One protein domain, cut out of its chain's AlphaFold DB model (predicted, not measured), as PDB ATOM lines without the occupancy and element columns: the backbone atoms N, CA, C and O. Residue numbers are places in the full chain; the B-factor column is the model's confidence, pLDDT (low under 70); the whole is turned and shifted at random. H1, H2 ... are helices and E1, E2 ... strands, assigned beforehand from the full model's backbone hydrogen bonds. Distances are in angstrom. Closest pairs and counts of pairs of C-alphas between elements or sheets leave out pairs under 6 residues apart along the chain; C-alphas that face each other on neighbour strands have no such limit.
ATOM      1  N   VAL A 258     -18.895  47.916   8.128       95.56
ATOM      2  CA  VAL A 258     -20.284  47.583   7.795       95.56
ATOM      3  C   VAL A 258     -20.489  46.087   7.976       95.56
ATOM      4  O   VAL A 258     -19.759  45.274   7.404       95.56
ATOM      5  N   ARG A 259     -21.508  45.718   8.759       94.44
ATOM      6  CA  ARG A 259     -21.926  44.327   8.953       94.44
ATOM      7  C   ARG A 259     -23.008  43.960   7.943       94.44
ATOM      8  O   ARG A 259     -24.060  44.592   7.914       94.44
ATOM      9  N   LEU A 260     -22.782  42.914   7.152       90.94
ATOM     10  CA  LEU A 260     -23.822  42.367   6.280       90.94
ATOM     11  C   LEU A 260     -24.900  41.671   7.116       90.94
ATOM     12  O   LEU A 260     -24.592  40.745   7.863       90.94
ATOM     13  N   VAL A 261     -26.164  42.067   6.944       87.06
ATOM     14  CA  VAL A 261     -27.298  41.554   7.739       87.06
ATOM     15  C   VAL A 261     -27.485  40.042   7.570       87.06
ATOM     16  O   VAL A 261     -27.735  39.342   8.543       87.06
ATOM     17  N   VAL A 262     -27.295  39.518   6.354       84.12
ATOM     18  CA  VAL A 262     -27.585  38.109   6.030       84.12
ATOM     19  C   VAL A 262     -26.563  37.130   6.623       84.12
ATOM     20  O   VAL A 262     -26.923  36.037   7.039       84.12
ATOM     21  N   CYS A 263     -25.274  37.490   6.646       90.25
ATOM     22  CA  CYS A 263     -24.193  36.568   7.034       90.25
ATOM     23  C   CYS A 263     -23.336  37.051   8.211       90.25
ATOM     24  O   CYS A 263     -22.429  36.342   8.636       90.25
ATOM     25  N   GLY A 264     -23.575  38.261   8.716       91.44
ATOM     26  CA  GLY A 264     -22.878  38.817   9.873       91.44
ATOM     27  C   GLY A 264     -21.416  39.216   9.639       91.44
ATOM     28  O   GLY A 264     -20.777  39.672  10.586       91.44
ATOM     29  N   HIS A 265     -20.869  39.076   8.427       92.88
ATOM     30  CA  HIS A 265     -19.485  39.445   8.115       92.88
ATOM     31  C   HIS A 265     -19.279  40.962   8.036       92.88
ATOM     32  O   HIS A 265     -20.177  41.690   7.614       92.88
ATOM     33  N   LEU A 266     -18.084  41.416   8.429       94.00
ATOM     34  CA  LEU A 266     -17.694  42.825   8.506       94.00
ATOM     35  C   LEU A 266     -16.686  43.193   7.407       94.00
ATOM     36  O   LEU A 266     -15.768  42.421   7.113       94.00
ATOM     37  N   TYR A 267     -16.856  44.380   6.827       95.56
ATOM     38  CA  TYR A 267     -15.996  44.940   5.778       95.56
ATOM     39  C   TYR A 267     -15.904  46.461   5.911       95.56
ATOM     40  O   TYR A 267     -16.818  47.067   6.461       95.56
ATOM     41  N   CYS A 268     -14.879  47.100   5.339       96.50
ATOM     42  CA  CYS A 268     -14.889  48.557   5.184       96.50
ATOM     43  C   CYS A 268     -16.075  48.984   4.310       96.50
ATOM     44  O   CYS A 268     -16.327  48.348   3.275       96.50
ATOM     45  N   ARG A 269     -16.745  50.089   4.658       95.56
ATOM     46  CA  ARG A 269     -17.872  50.652   3.890       95.56
ATOM     47  C   ARG A 269     -17.547  50.807   2.401       95.56
ATOM     48  O   ARG A 269     -18.305  50.338   1.555       95.56
ATOM     49  N   GLY A 270     -16.387  51.385   2.083       95.25
ATOM     50  CA  GLY A 270     -15.937  51.549   0.695       95.25
ATOM     51  C   GLY A 270     -15.651  50.222  -0.017       95.25
ATOM     52  O   GLY A 270     -15.983  50.060  -1.188       95.25
ATOM     53  N   CYS A 271     -15.100  49.233   0.694       94.94
ATOM     54  CA  CYS A 271     -14.785  47.929   0.107       94.94
ATOM     55  C   CYS A 271     -16.050  47.163  -0.290       94.94
ATOM     56  O   CYS A 271     -16.128  46.647  -1.404       94.94
ATOM     57  N   ILE A 272     -17.044  47.094   0.601       93.94
ATOM     58  CA  ILE A 272     -18.293  46.386   0.299       93.94
ATOM     59  C   ILE A 272     -19.152  47.146  -0.718       93.94
ATOM     60  O   ILE A 272     -19.769  46.515  -1.570       93.94
ATOM     61  N   GLY A 273     -19.135  48.482  -0.692       92.62
ATOM     62  CA  GLY A 273     -19.806  49.301  -1.704       92.62
ATOM     63  C   GLY A 273     -19.264  49.030  -3.107       92.62
ATOM     64  O   GLY A 273     -20.032  48.728  -4.016       92.62
ATOM     65  N   ASN A 274     -17.939  49.036  -3.272       91.50
ATOM     66  CA  ASN A 274     -17.314  48.727  -4.561       91.50
ATOM     67  C   ASN A 274     -17.578  47.282  -5.007       91.50
ATOM     68  O   ASN A 274     -17.735  47.036  -6.199       91.50
ATOM     69  N   TRP A 275     -17.651  46.336  -4.068       90.31
ATOM     70  CA  TRP A 275     -17.968  44.940  -4.371       90.31
ATOM     71  C   TRP A 275     -19.394  44.757  -4.896       90.31
ATOM     72  O   TRP A 275     -19.587  44.082  -5.899       90.31
ATOM     73  N   VAL A 276     -20.392  45.354  -4.242       86.88
ATOM     74  CA  VAL A 276     -21.802  45.210  -4.650       86.88
ATOM     75  C   VAL A 276     -22.091  45.989  -5.936       86.88
ATOM     76  O   VAL A 276     -22.845  45.520  -6.780       86.88
ATOM     77  N   ASN A 277     -21.438  47.135  -6.137       85.44
ATOM     78  CA  ASN A 277     -21.655  47.989  -7.309       85.44
ATOM     79  C   ASN A 277     -20.873  47.549  -8.561       85.44
ATOM     80  O   ASN A 277     -20.754  48.325  -9.506       85.44
ATOM     81  N   GLY A 278     -20.282  46.348  -8.581       82.81
ATOM     82  CA  GLY A 278     -19.523  45.873  -9.745       82.81
ATOM     83  C   GLY A 278     -18.173  46.570  -9.962       82.81
ATOM     84  O   GLY A 278     -17.517  46.335 -10.970       82.81
ATOM     85  N   GLY A 279     -17.737  47.420  -9.029       76.31
ATOM     86  CA  GLY A 279     -16.512  48.217  -9.147       76.31
ATOM     87  C   GLY A 279     -15.216  47.440  -8.883       76.31
ATOM     88  O   GLY A 279     -14.133  48.007  -9.010       76.31
ATOM     89  N   GLY A 280     -15.301  46.165  -8.491       67.75
ATOM     90  CA  GLY A 280     -14.152  45.286  -8.260       67.75
ATOM     91  C   GLY A 280     -14.111  44.096  -9.219       67.75
ATOM     92  O   GLY A 280     -15.145  43.531  -9.568       67.75
ATOM     93  N   GLU A 281     -12.905  43.664  -9.607       62.94
ATOM     94  CA  GLU A 281     -12.703  42.393 -10.319       62.94
ATOM     95  C   GLU A 281     -13.270  41.236  -9.468       62.94
ATOM     96  O   GLU A 281     -12.846  41.019  -8.331       62.94
ATOM     97  N   GLY A 282     -14.260  40.511 -10.003       69.31
ATOM     98  CA  GLY A 282     -14.939  39.417  -9.297       69.31
ATOM     99  C   GLY A 282     -16.068  39.844  -8.348       69.31
ATOM    100  O   GLY A 282     -16.496  39.038  -7.520       69.31
ATOM    101  N   ALA A 283     -16.552  41.082  -8.472       70.88
ATOM    102  CA  ALA A 283     -17.766  41.560  -7.822       70.88
ATOM    103  C   ALA A 283     -18.960  40.629  -8.093       70.88
ATOM    104  O   ALA A 283     -19.258  40.277  -9.234       70.88
ATOM    105  N   THR A 284     -19.648  40.233  -7.025       77.31
ATOM    106  CA  THR A 284     -20.877  39.433  -7.083       77.31
ATOM    107  C   THR A 284     -21.851  39.940  -6.027       77.31
ATOM    108  O   THR A 284     -21.448  40.570  -5.050       77.31
ATOM    109  N   MET A 285     -23.127  39.582  -6.154       75.25
ATOM    110  CA  MET A 285     -24.131  39.837  -5.110       75.25
ATOM    111  C   MET A 285     -23.910  38.986  -3.847       75.25
ATOM    112  O   MET A 285     -24.613  39.129  -2.847       75.25
ATOM    113  N   HIS A 286     -22.920  38.089  -3.859       83.81
ATOM    114  CA  HIS A 286     -22.608  37.224  -2.736       83.81
ATOM    115  C   HIS A 286     -21.538  37.819  -1.826       83.81
ATOM    116  O   HIS A 286     -20.600  38.494  -2.249       83.81
ATOM    117  N   CYS A 287     -21.667  37.500  -0.538       87.31
ATOM    118  CA  CYS A 287     -20.689  37.857   0.478       87.31
ATOM    119  C   CYS A 287     -19.282  37.331   0.098       87.31
ATOM    120  O   CYS A 287     -19.127  36.116  -0.075       87.31
ATOM    121  N   PRO A 288     -18.248  38.197   0.065       84.12
ATOM    122  CA  PRO A 288     -16.880  37.831  -0.323       84.12
ATOM    123  C   PRO A 288     -16.269  36.678   0.488       84.12
ATOM    124  O   PRO A 288     -15.455  35.909  -0.023       84.12
ATOM    125  N   ARG A 289     -16.654  36.541   1.764       82.69
ATOM    126  CA  ARG A 289     -16.126  35.503   2.667       82.69
ATOM    127  C   ARG A 289     -16.794  34.140   2.496       82.69
ATOM    128  O   ARG A 289     -16.219  33.119   2.886       82.69
ATOM    129  N   ASN A 290     -17.997  34.105   1.928       75.25
ATOM    130  CA  ASN A 290     -18.705  32.855   1.679       75.25
ATOM    131  C   ASN A 290     -18.003  32.155   0.503       75.25
ATOM    132  O   ASN A 290     -17.409  32.824  -0.336       75.25
ATOM    133  N   GLY A 291     -18.012  30.819   0.439       60.19
ATOM    134  CA  GLY A 291     -17.138  30.017  -0.446       60.19
ATOM    135  C   GLY A 291     -17.148  30.345  -1.949       60.19
ATOM    136  O   GLY A 291     -16.292  29.846  -2.667       60.19
ATOM    137  N   TRP A 292     -18.053  31.209  -2.399       56.09
ATOM    138  CA  TRP A 292     -18.184  31.714  -3.761       56.09
ATOM    139  C   TRP A 292     -17.299  32.949  -4.036       56.09
ATOM    140  O   TRP A 292     -16.841  33.130  -5.158       56.09
ATOM    141  N   GLY A 293     -16.979  33.763  -3.018       55.19
ATOM    142  CA  GLY A 293     -16.164  34.986  -3.145       55.19
ATOM    143  C   GLY A 293     -14.662  34.814  -2.856       55.19
ATOM    144  O   GLY A 293     -13.864  35.731  -3.077       55.19
ATOM    145  N   ARG A 294     -14.237  33.629  -2.393       57.53
ATOM    146  CA  ARG A 294     -12.824  33.355  -2.055       57.53
ATOM    147  C   ARG A 294     -11.884  33.405  -3.262       57.53
ATOM    148  O   ARG A 294     -10.740  33.829  -3.119       57.53
ATOM    149  N   ALA A 295     -12.353  33.011  -4.446       59.97
ATOM    150  CA  ALA A 295     -11.537  33.057  -5.658       59.97
ATOM    151  C   ALA A 295     -11.188  34.505  -6.049       59.97
ATOM    152  O   ALA A 295     -10.025  34.820  -6.298       59.97
ATOM    153  N   ALA A 296     -12.165  35.410  -5.997       60.16
ATOM    154  CA  ALA A 296     -12.000  36.811  -6.378       60.16
ATOM    155  C   ALA A 296     -11.135  37.615  -5.384       60.16
ATOM    156  O   ALA A 296     -10.244  38.361  -5.790       60.16
ATOM    157  N   THR A 297     -11.289  37.392  -4.075       61.50
ATOM    158  CA  THR A 297     -10.450  38.060  -3.053       61.50
ATOM    159  C   THR A 297      -8.967  37.661  -3.130       61.50
ATOM    160  O   THR A 297      -8.085  38.466  -2.819       61.50
ATOM    161  N   SER A 298      -8.660  36.449  -3.610       62.47
ATOM    162  CA  SER A 298      -7.276  35.992  -3.803       62.47
ATOM    163  C   SER A 298      -6.536  36.726  -4.934       62.47
ATOM    164  O   SER A 298      -5.334  36.970  -4.822       62.47
ATOM    165  N   GLN A 299      -7.242  37.157  -5.983       63.50
ATOM    166  CA  GLN A 299      -6.648  37.881  -7.116       63.50
ATOM    167  C   GLN A 299      -6.294  39.328  -6.747       63.50
ATOM    168  O   GLN A 299      -5.205  39.810  -7.073       63.50
ATOM    169  N   VAL A 300      -7.160  39.988  -5.970       64.75
ATOM    170  CA  VAL A 300      -6.895  41.327  -5.413       64.75
ATOM    171  C   VAL A 300      -5.641  41.308  -4.528       64.75
ATOM    172  O   VAL A 300      -4.796  42.208  -4.612       64.75
ATOM    173  N   ARG A 301      -5.465  40.238  -3.735       65.81
ATOM    174  CA  ARG A 301      -4.280  40.019  -2.886       65.81
ATOM    175  C   ARG A 301      -2.980  39.988  -3.692       65.81
ATOM    176  O   ARG A 301      -1.997  40.617  -3.295       65.81
ATOM    177  N   GLU A 302      -2.967  39.271  -4.810       66.50
ATOM    178  CA  GLU A 302      -1.784  39.109  -5.663       66.50
ATOM    179  C   GLU A 302      -1.411  40.422  -6.377       66.50
ATOM    180  O   GLU A 302      -0.247  40.831  -6.385       66.50
ATOM    181  N   LYS A 303      -2.401  41.154  -6.898       65.81
ATOM    182  CA  LYS A 303      -2.190  42.420  -7.623       65.81
ATOM    183  C   LYS A 303      -1.624  43.519  -6.715       65.81
ATOM    184  O   LYS A 303      -0.695  44.230  -7.102       65.81
ATOM    185  N   ARG A 304      -2.104  43.614  -5.470       65.69
ATOM    186  CA  ARG A 304      -1.601  44.595  -4.488       65.69
ATOM    187  C   ARG A 304      -0.174  44.273  -4.029       65.69
ATOM    188  O   ARG A 304       0.632  45.188  -3.863       65.69
ATOM    189  N   ARG A 305       0.172  42.983  -3.902       68.12
ATOM    190  CA  ARG A 305       1.557  42.536  -3.649       68.12
ATOM    191  C   ARG A 305       2.506  42.924  -4.783       68.12
ATOM    192  O   ARG A 305       3.625  43.342  -4.502       68.12
ATOM    193  N   ARG A 306       2.058  42.834  -6.039       71.56
ATOM    194  CA  ARG A 306       2.840  43.279  -7.207       71.56
ATOM    195  C   ARG A 306       3.009  44.796  -7.245       71.56
ATOM    196  O   ARG A 306       4.123  45.262  -7.447       71.56
ATOM    197  N   SER A 307       1.950  45.553  -6.951       70.88
ATOM    198  CA  SER A 307       2.006  47.023  -6.909       70.88
ATOM    199  C   SER A 307       2.971  47.549  -5.833       70.88
ATOM    200  O   SER A 307       3.752  48.455  -6.097       70.88
ATOM    201  N   LYS A 308       3.029  46.909  -4.652       72.25
ATOM    202  CA  LYS A 308       4.016  47.253  -3.605       72.25
ATOM    203  C   LYS A 308       5.467  46.880  -3.955       72.25
ATOM    204  O   LYS A 308       6.375  47.480  -3.398       72.25
ATOM    205  N   LYS A 309       5.704  45.902  -4.842       74.00
ATOM    206  CA  LYS A 309       7.060  45.472  -5.245       74.00
ATOM    207  C   LYS A 309       7.654  46.269  -6.413       74.00
ATOM    208  O   LYS A 309       8.862  46.221  -6.592       74.00
ATOM    209  N   GLY A 310       6.836  46.973  -7.197       70.06
ATOM    210  CA  GLY A 310       7.280  47.735  -8.373       70.06
ATOM    211  C   GLY A 310       7.594  49.214  -8.122       70.06
ATOM    212  O   GLY A 310       7.767  49.949  -9.083       70.06
ATOM    213  N   GLY A 311       7.603  49.664  -6.864       59.91
ATOM    214  CA  GLY A 311       7.806  51.067  -6.482       59.91
ATOM    215  C   GLY A 311       9.141  51.338  -5.785       59.91
ATOM    216  O   GLY A 311       9.138  52.049  -4.781       59.91
TER     217      GLY A 311
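AT A GLANCE: This is residues 258 to 311 of the 312 residues of the protein "RING-type domain-containing protein" of Clohesyomyces aquaticus (UniProt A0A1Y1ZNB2). A small body of looping chain holds the short helix H1 and the short strand E1, and from it the longer helix H2 runs out as an arm, residues 301 to 311 sticking out free. The 54 printed residues, mostly helix by class, have E1, H1 and H2 in chain order. The whole is only just compact, close to loose, with a radius of gyration of the C-alphas of 12.1 A, and elongated, spanning 39 by 21 by 18 A.

HOW THE PARTS SIT: H2, residues 294 to 309, is apart from H1, residues 269 to 276, and from E1, residues 266 to 268. E1 and H1 meet only through their tight link. E1 pairs with no named strand, but residues 258 to 259 pair antiparallel with its residues 266 to 267. Every O i to N i+4 pair is within hydrogen-bond range in H1, 11 of 12 in H2.

IN THESE COORDINATES: H2 runs 23.5 A from C-alpha 294 at (-12.824, 33.355, -2.055) to C-alpha 309 at (7.060, 45.472, -5.245). H1 measures 10.9 A; E1, 7.2 A, begins at (-17.694, 42.825, 8.506).

THE WHOLE: The C-alphas farthest apart, Val 262 and Gly 311, are 39.7 A apart. The printed part has no cut. The H1 to H2 link, residues 277 to 293, is long. pLDDT is under 70 at residues 280 to 282, 291 to 305 and 311.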